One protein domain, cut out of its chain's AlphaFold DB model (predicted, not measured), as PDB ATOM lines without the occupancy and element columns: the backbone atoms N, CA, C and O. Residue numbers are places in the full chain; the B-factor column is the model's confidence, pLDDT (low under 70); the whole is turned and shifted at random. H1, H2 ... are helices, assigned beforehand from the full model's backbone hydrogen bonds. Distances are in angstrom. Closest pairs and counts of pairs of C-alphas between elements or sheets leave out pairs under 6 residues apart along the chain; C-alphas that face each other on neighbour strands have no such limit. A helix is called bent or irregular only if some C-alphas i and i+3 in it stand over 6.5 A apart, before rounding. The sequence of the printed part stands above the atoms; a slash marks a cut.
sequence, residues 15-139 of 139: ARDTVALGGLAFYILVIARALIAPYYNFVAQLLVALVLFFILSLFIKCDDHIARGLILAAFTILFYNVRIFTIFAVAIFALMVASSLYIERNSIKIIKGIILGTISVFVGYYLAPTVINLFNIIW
ATOM      1  N   ALA A  15     198.025 150.368 137.307       94.06
ATOM      2  CA  ALA A  15     199.211 151.130 137.676       94.06
ATOM      3  C   ALA A  15     200.502 150.313 137.456       94.06
ATOM      4  O   ALA A  15     201.514 150.860 137.017       94.06
ATOM      5  N   ARG A  16     200.478 148.997 137.719       92.75
ATOM      6  CA  ARG A  16     201.641 148.118 137.518       92.75
ATOM      7  C   ARG A  16     201.937 147.945 136.033       92.75
ATOM      8  O   ARG A  16     203.095 148.078 135.642       92.75
ATOM      9  N   ASP A  17     200.903 147.743 135.226       95.00
ATOM     10  CA  ASP A  17     201.025 147.602 133.773       95.00
ATOM     11  C   ASP A  17     201.499 148.902 133.119       95.00
ATOM     12  O   ASP A  17     202.351 148.893 132.234       95.00
ATOM     13  N   THR A  18     201.034 150.045 133.626       96.06
ATOM     14  CA  THR A  18     201.502 151.357 133.170       96.06
ATOM     15  C   THR A  18     202.998 151.512 133.427       96.06
ATOM     16  O   THR A  18     203.746 151.894 132.532       96.06
ATOM     17  N   VAL A  19     203.481 151.168 134.626       96.31
ATOM     18  CA  VAL A  19     204.920 151.217 134.934       96.31
ATOM     19  C   VAL A  19     205.718 150.212 134.089       96.31
ATOM     20  O   VAL A  19     206.872 150.484 133.747       96.31
ATOM     21  N   ALA A  20     205.118 149.086 133.692       95.62
ATOM     22  CA  ALA A  20     205.749 148.094 132.821       95.62
ATOM     23  C   ALA A  20     206.063 148.621 131.405       95.62
ATOM     24  O   ALA A  20     206.940 148.061 130.745       95.62
ATOM     25  N   LEU A  21     205.466 149.740 130.975       95.06
ATOM     26  CA  LEU A  21     205.871 150.454 129.752       95.06
ATOM     27  C   LEU A  21     207.330 150.944 129.812       95.06
ATOM     28  O   LEU A  21     207.978 151.102 128.786       95.06
ATOM     29  N   GLY A  22     207.889 151.125 131.011       94.56
ATOM     30  CA  GLY A  22     209.317 151.388 131.226       94.56
ATOM     31  C   GLY A  22     210.180 150.128 131.340       94.56
ATOM     32  O   GLY A  22     211.351 150.200 131.717       94.56
ATOM     33  N   GLY A  23     209.604 148.950 131.114       95.00
ATOM     34  CA  GLY A  23     210.277 147.664 131.236       95.00
ATOM     35  C   GLY A  23     211.273 147.400 130.107       95.00
ATOM     36  O   GLY A  23     211.188 147.967 129.018       95.00
ATOM     37  N   LEU A  24     212.207 146.474 130.352       95.50
ATOM     38  CA  LEU A  24     213.212 146.083 129.356       95.50
ATOM     39  C   LEU A  24     212.570 145.508 128.086       95.50
ATOM     40  O   LEU A  24     213.014 145.817 126.987       95.50
ATOM     41  N   ALA A  25     211.511 144.707 128.237       95.19
ATOM     42  CA  ALA A  25     210.801 144.106 127.110       95.19
ATOM     43  C   ALA A  25     210.232 145.174 126.164       95.19
ATOM     44  O   ALA A  25     210.444 145.100 124.957       95.19
ATOM     45  N   PHE A  26     209.584 146.207 126.709       95.31
ATOM     46  CA  PHE A  26     209.066 147.315 125.907       95.31
ATOM     47  C   PHE A  26     210.194 148.107 125.237       95.31
ATOM     48  O   PHE A  26     210.100 148.447 124.060       95.31
ATOM     49  N   TYR A  27     211.306 148.322 125.944       96.06
ATOM     50  CA  TYR A  27     212.493 148.968 125.387       96.06
ATOM     51  C   TYR A  27     213.051 148.216 124.166       96.06
ATOM     52  O   TYR A  27     213.302 148.817 123.122       96.06
ATOM     53  N   ILE A  28     213.188 146.891 124.276       95.69
ATOM     54  CA  ILE A  28     213.643 146.024 123.182       95.69
ATOM     55  C   ILE A  28     212.657 146.070 122.010       95.69
ATOM     56  O   ILE A  28     213.092 146.156 120.864       95.69
ATOM     57  N   LEU A  29     211.346 146.070 122.272       95.38
ATOM     58  CA  LEU A  29     210.326 146.188 121.224       95.38
ATOM     59  C   LEU A  29     210.460 147.497 120.430       95.38
ATOM     60  O   LEU A  29     210.329 147.481 119.206       95.38
ATOM     61  N   VAL A  30     210.754 148.619 121.096       95.00
ATOM     62  CA  VAL A  30     210.974 149.910 120.422       95.00
ATOM     63  C   VAL A  30     212.223 149.869 119.539       95.00
ATOM     64  O   VAL A  30     212.159 150.310 118.393       95.00
ATOM     65  N   ILE A  31     213.328 149.292 120.027       94.25
ATOM     66  CA  ILE A  31     214.549 149.103 119.225       94.25
ATOM     67  C   ILE A  31     214.267 148.208 118.014       94.25
ATOM     68  O   ILE A  31     214.597 148.576 116.890       94.25
ATOM     69  N   ALA A  32     213.636 147.051 118.223       93.88
ATOM     70  CA  ALA A  32     213.323 146.108 117.154       93.88
ATOM     71  C   ALA A  32     212.450 146.763 116.076       93.88
ATOM     72  O   ALA A  32     212.752 146.659 114.890       93.88
ATOM     73  N   ARG A  33     211.418 147.519 116.477       92.69
ATOM     74  CA  ARG A  33     210.590 148.305 115.550       92.69
ATOM     75  C   ARG A  33     211.423 149.317 114.765       92.69
ATOM     76  O   ARG A  33     211.216 149.471 113.566       92.69
ATOM     77  N   ALA A  34     212.328 150.019 115.438       91.00
ATOM     78  CA  ALA A  34     213.174 151.024 114.815       91.00
ATOM     79  C   ALA A  34     214.184 150.439 113.825       91.00
ATOM     80  O   ALA A  34     214.581 151.166 112.927       91.00
ATOM     81  N   LEU A  35     214.563 149.165 113.974       90.75
ATOM     82  CA  LEU A  35     215.449 148.436 113.061       90.75
ATOM     83  C   LEU A  35     214.744 147.914 111.800       90.75
ATOM     84  O   LEU A  35     215.411 147.669 110.801       90.75
ATOM     85  N   ILE A  36     213.413 147.747 111.819       89.81
ATOM     86  CA  ILE A  36     212.641 147.356 110.619       89.81
ATOM     87  C   ILE A  36     212.738 148.441 109.533       89.81
ATOM     88  O   ILE A  36     212.659 148.149 108.343       89.81
ATOM     89  N   ALA A  37     212.930 149.693 109.941       79.31
ATOM     90  CA  ALA A  37     213.229 150.815 109.063       79.31
ATOM     91  C   ALA A  37     214.685 151.279 109.290       79.31
ATOM     92  O   ALA A  37     215.265 150.989 110.330       79.31
ATOM     93  N   PRO A  38     215.324 152.003 108.357       79.56
ATOM     94  CA  PRO A  38     216.743 152.359 108.468       79.56
ATOM     95  C   PRO A  38     217.000 153.547 109.423       79.56
ATOM     96  O   PRO A  38     217.717 154.489 109.092       79.56
ATOM     97  N   TYR A  39     216.420 153.537 110.628       88.00
ATOM     98  CA  TYR A  39     216.552 154.611 111.623       88.00
ATOM     99  C   TYR A  39     217.763 154.413 112.552       88.00
ATOM    100  O   TYR A  39     217.653 154.493 113.778       88.00
ATOM    101  N   TYR A  40     218.944 154.177 111.973       88.81
ATOM    102  CA  TYR A  40     220.165 153.820 112.711       88.81
ATOM    103  C   TYR A  40     220.586 154.859 113.758       88.81
ATOM    104  O   TYR A  40     220.999 154.488 114.855       88.81
ATOM    105  N   ASN A  41     220.407 156.153 113.467       90.81
ATOM    106  CA  ASN A  41     220.709 157.232 114.416       90.81
ATOM    107  C   ASN A  41     219.886 157.115 115.705       90.81
ATOM    108  O   ASN A  41     220.422 157.232 116.805       90.81
ATOM    109  N   PHE A  42     218.589 156.845 115.569       93.38
ATOM    110  CA  PHE A  42     217.683 156.688 116.703       93.38
ATOM    111  C   PHE A  42     218.002 155.419 117.503       93.38
ATOM    112  O   PHE A  42     218.039 155.447 118.732       93.38
ATOM    113  N   VAL A  43     218.310 154.316 116.815       94.50
ATOM    114  CA  VAL A  43     218.726 153.068 117.471       94.50
ATOM    115  C   VAL A  43     220.019 153.264 118.266       94.50
ATOM    116  O   VAL A  43     220.090 152.846 119.420       94.50
ATOM    117  N   ALA A  44     221.019 153.940 117.697       93.69
ATOM    118  CA  ALA A  44     222.271 154.227 118.391       93.69
ATOM    119  C   ALA A  44     222.051 155.094 119.640       93.69
ATOM    120  O   ALA A  44     222.609 154.792 120.692       93.69
ATOM    121  N   GLN A  45     221.197 156.122 119.561       95.94
ATOM    122  CA  GLN A  45     220.824 156.950 120.715       95.94
ATOM    123  C   GLN A  45     220.226 156.116 121.852       95.94
ATOM    124  O   GLN A  45     220.657 156.245 123.001       95.94
ATOM    125  N   LEU A  46     219.285 155.222 121.532       96.25
ATOM    126  CA  LEU A  46     218.682 154.317 122.510       96.25
ATOM    127  C   LEU A  46     219.715 153.360 123.117       96.25
ATOM    128  O   LEU A  46     219.777 153.219 124.334       96.25
ATOM    129  N   LEU A  47     220.553 152.725 122.297       96.19
ATOM    130  CA  LEU A  47     221.552 151.769 122.778       96.19
ATOM    131  C   LEU A  47     222.605 152.435 123.667       96.19
ATOM    132  O   LEU A  47     222.878 151.938 124.758       96.19
ATOM    133  N   VAL A  48     223.161 153.572 123.245       96.00
ATOM    134  CA  VAL A  48     224.160 154.313 124.030       96.00
ATOM    135  C   VAL A  48     223.564 154.769 125.360       96.00
ATOM    136  O   VAL A  48     224.183 154.577 126.408       96.00
ATOM    137  N   ALA A  49     222.343 155.312 125.347       97.25
ATOM    138  CA  ALA A  49     221.669 155.723 126.572       97.25
ATOM    139  C   ALA A  49     221.348 154.537 127.491       97.25
ATOM    140  O   ALA A  49     221.507 154.654 128.703       97.25
ATOM    141  N   LEU A  50     220.934 153.390 126.942       96.94
ATOM    142  CA  LEU A  50     220.661 152.182 127.722       96.94
ATOM    143  C   LEU A  50     221.933 151.623 128.366       96.94
ATOM    144  O   LEU A  50     221.907 151.277 129.546       96.94
ATOM    145  N   VAL A  51     223.038 151.553 127.619       96.56
ATOM    146  CA  VAL A  51     224.338 151.086 128.126       96.56
ATOM    147  C   VAL A  51     224.832 152.005 129.236       96.56
ATOM    148  O   VAL A  51     225.202 151.527 130.308       96.56
ATOM    149  N   LEU A  52     224.785 153.321 129.025       96.44
ATOM    150  CA  LEU A  52     225.186 154.273 130.055       96.44
ATOM    151  C   LEU A  52     224.288 154.183 131.291       96.44
ATOM    152  O   LEU A  52     224.799 154.126 132.409       96.44
ATOM    153  N   PHE A  53     222.968 154.136 131.102       97.38
ATOM    154  CA  PHE A  53     222.026 153.964 132.202       97.38
ATOM    155  C   PHE A  53     222.345 152.698 133.000       97.38
ATOM    156  O   PHE A  53     222.425 152.751 134.227       97.38
ATOM    157  N   PHE A  54     222.578 151.579 132.311       96.69
ATOM    158  CA  PHE A  54     222.939 150.316 132.939       96.69
ATOM    159  C   PHE A  54     224.204 150.469 133.790       96.69
ATOM    160  O   PHE A  54     224.162 150.147 134.974       96.69
ATOM    161  N   ILE A  55     225.276 151.060 133.248       96.69
ATOM    162  CA  ILE A  55     226.526 151.310 133.986       96.69
ATOM    163  C   ILE A  55     226.272 152.163 135.237       96.69
ATOM    164  O   ILE A  55     226.713 151.802 136.325       96.69
ATOM    165  N   LEU A  56     225.531 153.268 135.118       95.81
ATOM    166  CA  LEU A  56     225.236 154.150 136.253       95.81
ATOM    167  C   LEU A  56     224.362 153.467 137.317       95.81
ATOM    168  O   LEU A  56     224.561 153.674 138.517       95.81
ATOM    169  N   SER A  57     223.415 152.627 136.892       93.94
ATOM    170  CA  SER A  57     222.505 151.904 137.789       93.94
ATOM    171  C   SER A  57     223.219 150.874 138.674       93.94
ATOM    172  O   SER A  57     222.739 150.583 139.771       93.94
ATOM    173  N   LEU A  58     224.402 150.389 138.263       95.00
ATOM    174  CA  LEU A  58     225.243 149.514 139.091       95.00
ATOM    175  C   LEU A  58     225.730 150.219 140.365       95.00
ATOM    176  O   LEU A  58     225.883 149.579 141.405       95.00
ATOM    177  N   PHE A  59     225.939 151.536 140.301       95.81
ATOM    178  CA  PHE A  59     226.429 152.335 141.425       95.81
ATOM    179  C   PHE A  59     225.298 153.022 142.197       95.81
ATOM    180  O   PHE A  59     225.403 153.234 143.406       95.81
ATOM    181  N   ILE A  60     224.200 153.374 141.521       95.19
ATOM    182  CA  ILE A  60     223.115 154.170 142.098       95.19
ATOM    183  C   ILE A  60     221.790 153.416 141.975       95.19
ATOM    184  O   ILE A  60     221.171 153.374 140.916       95.19
ATOM    185  N   LYS A  61     221.289 152.896 143.105       93.56
ATOM    186  CA  LYS A  61     219.958 152.269 143.167       93.56
ATOM    187  C   LYS A  61     218.866 153.291 142.841       93.56
ATOM    188  O   LYS A  61     218.667 154.254 143.593       93.56
ATOM    189  N   CYS A  62     218.129 153.044 141.767       94.38
ATOM    190  CA  CYS A  62     217.067 153.912 141.267       94.38
ATOM    191  C   CYS A  62     215.840 153.097 140.832       94.38
ATOM    192  O   CYS A  62     215.785 151.887 141.057       94.38
ATOM    193  N   ASP A  63     214.824 153.767 140.288       95.62
ATOM    194  CA  ASP A  63     213.730 153.091 139.596       95.62
ATOM    195  C   ASP A  63     214.049 152.928 138.103       95.62
ATOM    196  O   ASP A  63     213.913 153.867 137.313       95.62
ATOM    197  N   ASP A  64     214.445 151.713 137.719       96.12
ATOM    198  CA  ASP A  64     214.850 151.402 136.345       96.12
ATOM    199  C   ASP A  64     213.715 151.560 135.329       96.12
ATOM    200  O   ASP A  64     213.965 151.799 134.148       96.12
ATOM    201  N   HIS A  65     212.458 151.408 135.757       96.62
ATOM    202  CA  HIS A  65     211.321 151.570 134.854       96.62
ATOM    203  C   HIS A  65     211.124 153.042 134.513       96.62
ATOM    204  O   HIS A  65     210.937 153.384 133.350       96.62
ATOM    205  N   ILE A  66     211.234 153.916 135.513       97.69
ATOM    206  CA  ILE A  66     211.137 155.361 135.302       97.69
ATOM    207  C   ILE A  66     212.315 155.871 134.475       97.69
ATOM    208  O   ILE A  66     212.105 156.619 133.524       97.69
ATOM    209  N   ALA A  67     213.539 155.428 134.769       97.81
ATOM    210  CA  ALA A  67     214.710 155.850 134.006       97.81
ATOM    211  C   ALA A  67     214.611 155.454 132.524       97.81
ATOM    212  O   ALA A  67     214.749 156.300 131.641       97.81
ATOM    213  N   ARG A  68     214.298 154.186 132.233       97.88
ATOM    214  CA  ARG A  68     214.129 153.701 130.853       97.88
ATOM    215  C   ARG A  68     212.915 154.308 130.163       97.88
ATOM    216  O   ARG A  68     213.011 154.654 128.990       97.88
ATOM    217  N   GLY A  69     211.806 154.475 130.882       97.69
ATOM    218  CA  GLY A  69     210.614 155.156 130.383       97.69
ATOM    219  C   GLY A  69     210.915 156.586 129.940       97.69
ATOM    220  O   GLY A  69     210.479 156.992 128.868       97.69
ATOM    221  N   LEU A  70     211.733 157.315 130.708       98.31
ATOM    222  CA  LEU A  70     212.185 158.658 130.347       98.31
ATOM    223  C   LEU A  70     213.069 158.643 129.098       98.31
ATOM    224  O   LEU A  70     212.865 159.462 128.206       98.31
ATOM    225  N   ILE A  71     214.021 157.706 129.017       98.31
ATOM    226  CA  ILE A  71     214.897 157.561 127.846       98.31
ATOM    227  C   ILE A  71     214.065 157.305 126.582       98.31
ATOM    228  O   ILE A  71     214.261 157.974 125.568       98.31
ATOM    229  N   LEU A  72     213.103 156.378 126.653       97.88
ATOM    230  CA  LEU A  72     212.196 156.088 125.544       97.88
ATOM    231  C   LEU A  72     211.343 157.300 125.180       97.88
ATOM    232  O   LEU A  72     211.277 157.655 124.006       97.88
ATOM    233  N   ALA A  73     210.710 157.949 126.160       97.88
ATOM    234  CA  ALA A  73     209.902 159.139 125.923       97.88
ATOM    235  C   ALA A  73     210.729 160.236 125.239       97.88
ATOM    236  O   ALA A  73     210.342 160.717 124.181       97.88
ATOM    237  N   ALA A  74     211.906 160.574 125.768       98.12
ATOM    238  CA  ALA A  74     212.742 161.636 125.219       98.12
ATOM    239  C   ALA A  74     213.173 161.361 123.773       98.12
ATOM    240  O   ALA A  74     212.958 162.199 122.896       98.12
ATOM    241  N   PHE A  75     213.736 160.183 123.488       97.50
ATOM    242  CA  PHE A  75     214.212 159.902 122.136       97.50
ATOM    243  C   PHE A  75     213.079 159.654 121.146       97.50
ATOM    244  O   PHE A  75     213.213 160.042 119.992       97.50
ATOM    245  N   THR A  76     211.952 159.067 121.555       96.19
ATOM    246  CA  THR A  76     210.797 158.940 120.647       96.19
ATOM    247  C   THR A  76     210.196 160.304 120.320       96.19
ATOM    248  O   THR A  76     209.841 160.543 119.168       96.19
ATOM    249  N   ILE A  77     210.141 161.231 121.284       97.81
ATOM    250  CA  ILE A  77     209.730 162.621 121.042       97.81
ATOM    251  C   ILE A  77     210.644 163.279 120.005       97.81
ATOM    252  O   ILE A  77     210.146 163.863 119.043       97.81
ATOM    253  N   LEU A  78     211.963 163.158 120.179       96.19
ATOM    254  CA  LEU A  78     212.948 163.703 119.239       96.19
ATOM    255  C   LEU A  78     212.849 163.052 117.856       96.19
ATOM    256  O   LEU A  78     212.932 163.743 116.846       96.19
ATOM    257  N   PHE A  79     212.647 161.736 117.816       94.81
ATOM    258  CA  PHE A  79     212.561 160.956 116.589       94.81
ATOM    259  C   PHE A  79     211.327 161.310 115.756       94.81
ATOM    260  O   PHE A  79     211.445 161.560 114.560       94.81
ATOM    261  N   TYR A  80     210.144 161.344 116.377       93.88
ATOM    262  CA  TYR A  80     208.913 161.662 115.658       93.88
ATOM    263  C   TYR A  80     208.796 163.154 115.344       93.88
ATOM    264  O   TYR A  80     208.274 163.501 114.291       93.88
ATOM    265  N   ASN A  81     209.261 164.034 116.239       95.50
ATOM    266  CA  ASN A  81     209.217 165.490 116.067       95.50
ATOM    267  C   ASN A  81     207.821 166.023 115.658       95.50
ATOM    268  O   ASN A  81     207.677 166.944 114.855       95.50
ATOM    269  N   VAL A  82     206.757 165.427 116.211       97.38
ATOM    270  CA  VAL A  82     205.369 165.858 115.989       97.38
ATOM    271  C   VAL A  82     204.748 166.263 117.319       97.38
ATOM    272  O   VAL A  82     204.710 165.470 118.255       97.38
ATOM    273  N   ARG A  83     204.174 167.472 117.387       96.88
ATOM    274  CA  ARG A  83     203.601 168.038 118.627       96.88
ATOM    275  C   ARG A  83     202.589 167.119 119.315       96.88
ATOM    276  O   ARG A  83     202.636 166.973 120.532       96.88
ATOM    277  N   ILE A  84     201.690 166.491 118.552       97.38
ATOM    278  CA  ILE A  84     200.675 165.591 119.121       97.38
ATOM    279  C   ILE A  84     201.317 164.362 119.773       97.38
ATOM    280  O   ILE A  84     200.906 163.948 120.855       97.38
ATOM    281  N   PHE A  85     202.378 163.834 119.157       95.25
ATOM    282  CA  PHE A  85     203.146 162.729 119.710       95.25
ATOM    283  C   PHE A  85     203.897 163.163 120.972       95.25
ATOM    284  O   PHE A  85     203.916 162.424 121.950       95.25
ATOM    285  N   THR A  86     204.443 164.384 120.996       97.56
ATOM    286  CA  THR A  86     205.086 164.946 122.188       97.56
ATOM    287  C   THR A  86     204.142 164.993 123.380       97.56
ATOM    288  O   THR A  86     204.489 164.508 124.453       97.56
ATOM    289  N   ILE A  87     202.933 165.528 123.189       98.25
ATOM    290  CA  ILE A  87     201.917 165.595 124.247       98.25
ATOM    291  C   ILE A  87     201.572 164.186 124.732       98.25
ATOM    292  O   ILE A  87     201.539 163.941 125.937       98.25
ATOM    293  N   PHE A  88     201.372 163.250 123.803       97.75
ATOM    294  CA  PHE A  88     201.067 161.862 124.128       97.75
ATOM    295  C   PHE A  88     202.184 161.193 124.947       97.75
ATOM    296  O   PHE A  88     201.918 160.646 126.015       97.75
ATOM    297  N   ALA A  89     203.436 161.273 124.501       97.50
ATOM    298  CA  ALA A  89     204.573 160.653 125.180       97.50
ATOM    299  C   ALA A  89     204.821 161.254 126.574       97.50
ATOM    300  O   ALA A  89     205.062 160.515 127.530       97.50
ATOM    301  N   VAL A  90     204.697 162.580 126.717       98.00
ATOM    302  CA  VAL A  90     204.791 163.257 128.022       98.00
ATOM    303  C   VAL A  90     203.656 162.817 128.946       98.00
ATOM    304  O   VAL A  90     203.910 162.538 130.116       98.00
ATOM    305  N   ALA A  91     202.424 162.696 128.439       97.94
ATOM    306  CA  ALA A  91     201.285 162.227 129.224       97.94
ATOM    307  C   ALA A  91     201.479 160.782 129.713       97.94
ATOM    308  O   ALA A  91     201.250 160.503 130.888       97.94
ATOM    309  N   ILE A  92     201.959 159.879 128.849       97.69
ATOM    310  CA  ILE A  92     202.272 158.494 129.228       97.69
ATOM    311  C   ILE A  92     203.375 158.455 130.287       97.69
ATOM    312  O   ILE A  92     203.223 157.779 131.303       97.69
ATOM    313  N   PHE A  93     204.460 159.211 130.106       98.06
ATOM    314  CA  PHE A  93     205.538 159.246 131.091       98.06
ATOM    315  C   PHE A  93     205.075 159.825 132.440       98.06
ATOM    316  O   PHE A  93     205.380 159.263 133.493       98.06
ATOM    317  N   ALA A  94     204.277 160.896 132.430       97.88
ATOM    318  CA  ALA A  94     203.676 161.445 133.642       97.88
ATOM    319  C   ALA A  94     202.767 160.419 134.339       97.88
ATOM    320  O   ALA A  94     202.831 160.268 135.561       97.88
ATOM    321  N   LEU A  95     201.980 159.657 133.571       97.50
ATOM    322  CA  LEU A  95     201.141 158.579 134.091       97.50
ATOM    323  C   LEU A  95     201.979 157.450 134.708       97.50
ATOM    324  O   LEU A  95     201.599 156.916 135.751       97.50
ATOM    325  N   MET A  96     203.133 157.111 134.128       97.81
ATOM    326  CA  MET A  96     204.073 156.148 134.715       97.81
ATOM    327  C   MET A  96     204.616 156.630 136.063       97.81
ATOM    328  O   MET A  96     204.633 155.860 137.022       97.81
ATOM    329  N   VAL A  97     205.025 157.900 136.164       97.12
ATOM    330  CA  VAL A  97     205.512 158.490 137.422       97.12
ATOM    331  C   VAL A  97     204.402 158.496 138.477       97.12
ATOM    332  O   VAL A  97     204.624 158.035 139.598       97.12
ATOM    333  N   ALA A  98     203.195 158.938 138.114       96.31
ATOM    334  CA  ALA A  98     202.036 158.934 139.005       96.31
ATOM    335  C   ALA A  98     201.675 157.513 139.472       96.31
ATOM    336  O   ALA A  98     201.458 157.286 140.660       96.31
ATOM    337  N   SER A  99     201.689 156.537 138.562       95.94
ATOM    338  CA  SER A  99     201.430 155.123 138.871       95.94
ATOM    339  C   SER A  99     202.493 154.537 139.801       95.94
ATOM    340  O   SER A  99     202.175 153.794 140.727       95.94
ATOM    341  N   SER A 100     203.757 154.908 139.598       94.69
ATOM    342  CA  SER A 100     204.864 154.496 140.458       94.69
ATOM    343  C   SER A 100     204.716 155.037 141.884       94.69
ATOM    344  O   SER A 100     204.954 154.301 142.841       94.69
ATOM    345  N   LEU A 101     204.284 156.293 142.037       94.50
ATOM    346  CA  LEU A 101     203.976 156.886 143.345       94.50
ATOM    347  C   LEU A 101     202.744 156.237 143.992       94.50
ATOM    348  O   LEU A 101     202.743 155.996 145.194       94.50
ATOM    349  N   TYR A 102     201.720 155.912 143.196       92.88
ATOM    350  CA  TYR A 102     200.492 155.269 143.671       92.88
ATOM    351  C   TYR A 102     200.722 153.854 144.222       92.88
ATOM    352  O   TYR A 102     200.084 153.466 145.194       92.88
ATOM    353  N   ILE A 103     201.652 153.088 143.642       92.31
ATOM    354  CA  ILE A 103     202.039 151.750 144.139       92.31
ATOM    355  C   ILE A 103     203.090 151.858 145.263       92.31
ATOM    356  O   ILE A 103     203.805 150.902 145.557       92.31
ATOM    357  N   GLU A 104     203.216 153.035 145.881       84.38
ATOM    358  CA  GLU A 104     204.099 153.297 147.021       84.38
ATOM    359  C   GLU A 104     205.570 152.933 146.750       84.38
ATOM    360  O   GLU A 104     206.331 152.572 147.655       84.38
ATOM    361  N   ARG A 105     206.025 153.049 145.492       81.81
ATOM    362  CA  ARG A 105     207.462 152.957 145.220       81.81
ATOM    363  C   ARG A 105     208.160 154.144 145.870       81.81
ATOM    364  O   ARG A 105     207.681 155.272 145.850       81.81
ATOM    365  N   ASN A 106     209.338 153.883 146.427       91.62
ATOM    366  CA  ASN A 106     210.121 154.888 147.135       91.62
ATOM    367  C   ASN A 106     210.399 156.117 146.241       91.62
ATOM    368  O   ASN A 106     211.142 156.016 145.261       91.62
ATOM    369  N   SER A 107     209.861 157.281 146.620       91.88
ATOM    370  CA  SER A 107     209.959 158.531 145.853       91.88
ATOM    371  C   SER A 107     211.399 158.970 145.580       91.88
ATOM    372  O   SER A 107     211.689 159.499 144.510       91.88
ATOM    373  N   ILE A 108     212.337 158.681 146.489       94.81
ATOM    374  CA  ILE A 108     213.764 158.981 146.291       94.81
ATOM    375  C   ILE A 108     214.324 158.145 145.133       94.81
ATOM    376  O   ILE A 108     215.116 158.646 144.337       94.81
ATOM    377  N   LYS A 109     213.908 156.878 145.001       96.25
ATOM    378  CA  LYS A 109     214.323 156.026 143.873       96.25
ATOM    379  C   LYS A 109     213.741 156.517 142.549       96.25
ATOM    380  O   LYS A 109     214.453 156.482 141.549       96.25
ATOM    381  N   ILE A 110     212.499 157.009 142.554       96.56
ATOM    382  CA  ILE A 110     211.850 157.605 141.375       96.56
ATOM    383  C   ILE A 110     212.628 158.840 140.918       96.56
ATOM    384  O   ILE A 110     213.023 158.916 139.759       96.56
ATOM    385  N   ILE A 111     212.928 159.764 141.837       97.19
ATOM    386  CA  ILE A 111     213.708 160.976 141.541       97.19
ATOM    387  C   ILE A 111     215.091 160.607 140.992       97.19
ATOM    388  O   ILE A 111     215.502 161.131 139.959       97.19
ATOM    389  N   LYS A 112     215.792 159.654 141.622       97.38
ATOM    390  CA  LYS A 112     217.072 159.142 141.104       97.38
ATOM    391  C   LYS A 112     216.930 158.547 139.701       97.38
ATOM    392  O   LYS A 112     217.805 158.767 138.875       97.38
ATOM    393  N   GLY A 113     215.835 157.837 139.422       97.19
ATOM    394  CA  GLY A 113     215.543 157.288 138.098       97.19
ATOM    395  C   GLY A 113     215.375 158.382 137.044       97.19
ATOM    396  O   GLY A 113     215.957 158.290 135.970       97.19
ATOM    397  N   ILE A 114     214.662 159.465 137.375       97.94
ATOM    398  CA  ILE A 114     214.513 160.637 136.499       97.94
ATOM    399  C   ILE A 114     215.873 161.296 136.235       97.94
ATOM    400  O   ILE A 114     216.195 161.588 135.085       97.94
ATOM    401  N   ILE A 115     216.693 161.491 137.273       98.00
ATOM    402  CA  ILE A 115     218.025 162.104 137.146       98.00
ATOM    403  C   ILE A 115     218.926 161.247 136.249       98.00
ATOM    404  O   ILE A 115     219.490 161.749 135.278       98.00
ATOM    405  N   LEU A 116     219.024 159.945 136.529       97.81
ATOM    406  CA  LEU A 116     219.850 159.025 135.744       97.81
ATOM    407  C   LEU A 116     219.349 158.876 134.308       97.81
ATOM    408  O   LEU A 116     220.159 158.859 133.382       97.81
ATOM    409  N   GLY A 117     218.031 158.818 134.106       97.75
ATOM    410  CA  GLY A 117     217.426 158.807 132.778       97.75
ATOM    411  C   GLY A 117     217.760 160.080 132.003       97.75
ATOM    412  O   GLY A 117     218.197 159.996 130.862       97.75
ATOM    413  N   THR A 118     217.660 161.249 132.641       98.25
ATOM    414  CA  THR A 118     218.019 162.542 132.036       98.25
ATOM    415  C   THR A 118     219.485 162.571 131.615       98.25
ATOM    416  O   THR A 118     219.779 162.873 130.462       98.25
ATOM    417  N   ILE A 119     220.406 162.192 132.509       98.00
ATOM    418  CA  ILE A 119     221.842 162.102 132.197       98.00
ATOM    419  C   ILE A 119     222.072 161.164 131.006       98.00
ATOM    420  O   ILE A 119     222.809 161.500 130.081       98.00
ATOM    421  N   SER A 120     221.395 160.015 131.000       97.94
ATOM    422  CA  SER A 120     221.530 159.018 129.939       97.94
ATOM    423  C   SER A 120     221.018 159.523 128.591       97.94
ATOM    424  O   SER A 120     221.647 159.268 127.568       97.94
ATOM    425  N   VAL A 121     219.925 160.292 128.582       98.25
ATOM    426  CA  VAL A 121     219.412 160.972 127.383       98.25
ATOM    427  C   VAL A 121     220.415 161.996 126.868       98.25
ATOM    428  O   VAL A 121     220.743 161.973 125.685       98.25
ATOM    429  N   PHE A 122     220.931 162.867 127.739       97.44
ATOM    430  CA  PHE A 122     221.902 163.889 127.342       97.44
ATOM    431  C   PHE A 122     223.140 163.264 126.706       97.44
ATOM    432  O   PHE A 122     223.535 163.638 125.604       97.44
ATOM    433  N   VAL A 123     223.729 162.272 127.367       95.88
ATOM    434  CA  VAL A 123     224.928 161.618 126.845       95.88
ATOM    435  C   VAL A 123     224.614 160.814 125.583       95.88
ATOM    436  O   VAL A 123     225.366 160.907 124.619       95.88
ATOM    437  N   GLY A 124     223.492 160.091 125.533       95.81
ATOM    438  CA  GLY A 124     223.066 159.364 124.335       95.81
ATOM    439  C   GLY A 124     222.860 160.277 123.125       95.81
ATOM    440  O   GLY A 124     223.245 159.916 122.017       95.81
ATOM    441  N   TYR A 125     222.334 161.485 123.332       95.94
ATOM    442  CA  TYR A 125     222.137 162.471 122.271       95.94
ATOM    443  C   TYR A 125     223.462 162.939 121.649       95.94
ATOM    444  O   TYR A 125     223.568 163.008 120.425       95.94
ATOM    445  N   TYR A 126     224.481 163.214 122.471       94.25
ATOM    446  CA  TYR A 126     225.775 163.725 121.999       94.25
ATOM    447  C   TYR A 126     226.772 162.631 121.581       94.25
ATOM    448  O   TYR A 126     227.559 162.848 120.659       94.25
ATOM    449  N   LEU A 127     226.755 161.457 122.223       92.62
ATOM    450  CA  LEU A 127     227.673 160.357 121.903       92.62
ATOM    451  C   LEU A 127     227.201 159.483 120.736       92.62
ATOM    452  O   LEU A 127     228.031 158.902 120.045       92.62
ATOM    453  N   ALA A 128     225.897 159.369 120.471       90.38
ATOM    454  CA  ALA A 128     225.438 158.499 119.386       90.38
ATOM    455  C   ALA A 128     226.002 158.883 118.000       90.38
ATOM    456  O   ALA A 128     226.484 157.986 117.307       90.38
ATOM    457  N   PRO A 129     226.044 160.169 117.586       87.56
ATOM    458  CA  PRO A 129     226.634 160.548 116.301       87.56
ATOM    459  C   PRO A 129     228.128 160.216 116.194       87.56
ATOM    460  O   PRO A 129     228.593 159.795 115.138       87.56
ATOM    461  N   THR A 130     228.889 160.372 117.282       88.38
ATOM    462  CA  THR A 130     230.324 160.042 117.301       88.38
ATOM    463  C   THR A 130     230.558 158.541 117.196       88.38
ATOM    464  O   THR A 130     231.447 158.126 116.457       88.38
ATOM    465  N   VAL A 131     229.728 157.724 117.850       85.00
ATOM    466  CA  VAL A 131     229.770 156.261 117.707       85.00
ATOM    467  C   VAL A 131     229.484 155.843 116.263       85.00
ATOM    468  O   VAL A 131     230.229 155.046 115.706       85.00
ATOM    469  N   ILE A 132     228.461 156.410 115.619       85.31
ATOM    470  CA  ILE A 132     228.115 156.077 114.226       85.31
ATOM    471  C   ILE A 132     229.235 156.469 113.264       85.31
ATOM    472  O   ILE A 132     229.620 155.674 112.409       85.31
ATOM    473  N   ASN A 133     229.795 157.671 113.423       83.06
ATOM    474  CA  ASN A 133     230.909 158.123 112.596       83.06
ATOM    475  C   ASN A 133     232.138 157.225 112.765       83.06
ATOM    476  O   ASN A 133     232.785 156.904 111.776       83.06
ATOM    477  N   LEU A 134     232.434 156.773 113.988       78.75
ATOM    478  CA  LEU A 134     233.516 155.821 114.235       78.75
ATOM    479  C   LEU A 134     233.280 154.494 113.499       78.75
ATOM    480  O   LEU A 134     234.195 153.991 112.857       78.75
ATOM    481  N   PHE A 135     232.060 153.950 113.541       75.88
ATOM    482  CA  PHE A 135     231.714 152.724 112.811       75.88
ATOM    483  C   PHE A 135     231.836 152.887 111.289       75.88
ATOM    484  O   PHE A 135     232.361 151.990 110.637       75.88
ATOM    485  N   ASN A 136     231.420 154.030 110.738       74.38
ATOM    486  CA  ASN A 136     231.528 154.326 109.304       74.38
ATOM    487  C   ASN A 136     232.966 154.590 108.826       74.38
ATOM    488  O   ASN A 136     233.206 154.571 107.630       74.38
ATOM    489  N   ILE A 137     233.909 154.896 109.725       67.19
ATOM    490  CA  ILE A 137     235.336 155.063 109.388       67.19
ATOM    491  C   ILE A 137     236.063 153.706 109.364       67.19
ATOM    492  O   ILE A 137     237.102 153.568 108.724       67.19
ATOM    493  N   ILE A 138     235.544 152.715 110.094       56.19
ATOM    494  CA  ILE A 138     236.165 151.393 110.269       56.19
ATOM    495  C   ILE A 138     235.755 150.407 109.151       56.19
ATOM    496  O   ILE A 138     236.386 149.359 109.008       56.19
ATOM    497  N   TRP A 139     234.744 150.746 108.348       47.12
ATOM    498  CA  TRP A 139     234.220 149.967 107.217       47.12
ATOM    499  C   TRP A 139     234.289 150.762 105.915       47.12
ATOM    500  O   TRP A 139     234.447 150.114 104.856       47.12
TER     501      TRP A 139
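This is residues 15 to 139 of the 139 residues of an uncharacterized protein of Candidatus Pacearchaeota archaeon (UniProt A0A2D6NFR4). Three helices, H3, H4 and H5, lie side by side as a layer with H4 in the middle; the long helix H6 crosses one side of this layer with its arm H6a, and H2 and the short H1 cover part of the other side. Past a bend, the arm H6b leads away from the body, and residues 133 to 139 at its far end stick out. The printed part has 125 residues with six named helices, H1 to H6 in order along the chain, and no named strand; the class is all helix. It is compact, with a radius of gyration of the C-alphas of 14.6 A and spans of 50 by 35 by 22 A.

H6, residues 107 to 138, was assigned as one helix by its hydrogen bonds but is bent: C-alphas 126 and 129 are 6.6 A apart. Its arms are H6a, residues 107 to 126, 29.1 A long from C-alpha 107 at (209.959, 158.531, 145.853), and H6b, residues 129 to 138, 14.5 A long, ending with C-alpha 138 at (236.165, 151.393, 110.269). H3 spans residues 40 to 59 over 29.4 A, H4 residues 64 to 80 over 23.8 A and H5 residues 83 to 102 over 28.3 A. H2 is residues 24 to 36, 18.8 A, and H1 residues 15 to 20, 8.7 A, beginning at C-alpha 15 at (199.211, 151.130, 137.676).

H2, H3, H4 and H6a form a bundle, a group of helices packed together. H6a touches H4, the hub, the same way at a steep tilt of 37 degrees, only just past shallow; their closest C-alphas, Ala 67 and Gly 117, are 4.2 A apart. With residues 116 to 125 alone, H6a touches H3, closest at C-alphas Ala 49 and Gly 124, 4.5 A. H3 and H4 form a hairpin at 19 degrees, closest at C-alphas Phe 42 and Phe 79, 6.7 A. H4 and H5 form another at 6 degrees, closest at C-alphas Ile 77 and Thr 86, 5.3 A. H2 touches H4 with residues 24 to 27 alone, closest at C-alphas Tyr 27 and Leu 72, 7.1 A. H1 touches H5, residues 95 to 102 alone, closest at C-alphas Ala 15 and Ser 99, 4.7 A. H2 and H6a are apart, as are H3 and H5. Every O i to N i+4 pair is within hydrogen-bond range in H1, H2, H4, H5, H6a and H6b; in H3, 15 of 16 are.

The two C-alphas farthest apart, those of Glu 104 and Trp 139, are 50.0 A apart. The printed part has no cut, and the five links between helices are tight. Mean pLDDT of the printed part is 93.5; residues 137 to 139 are under 70.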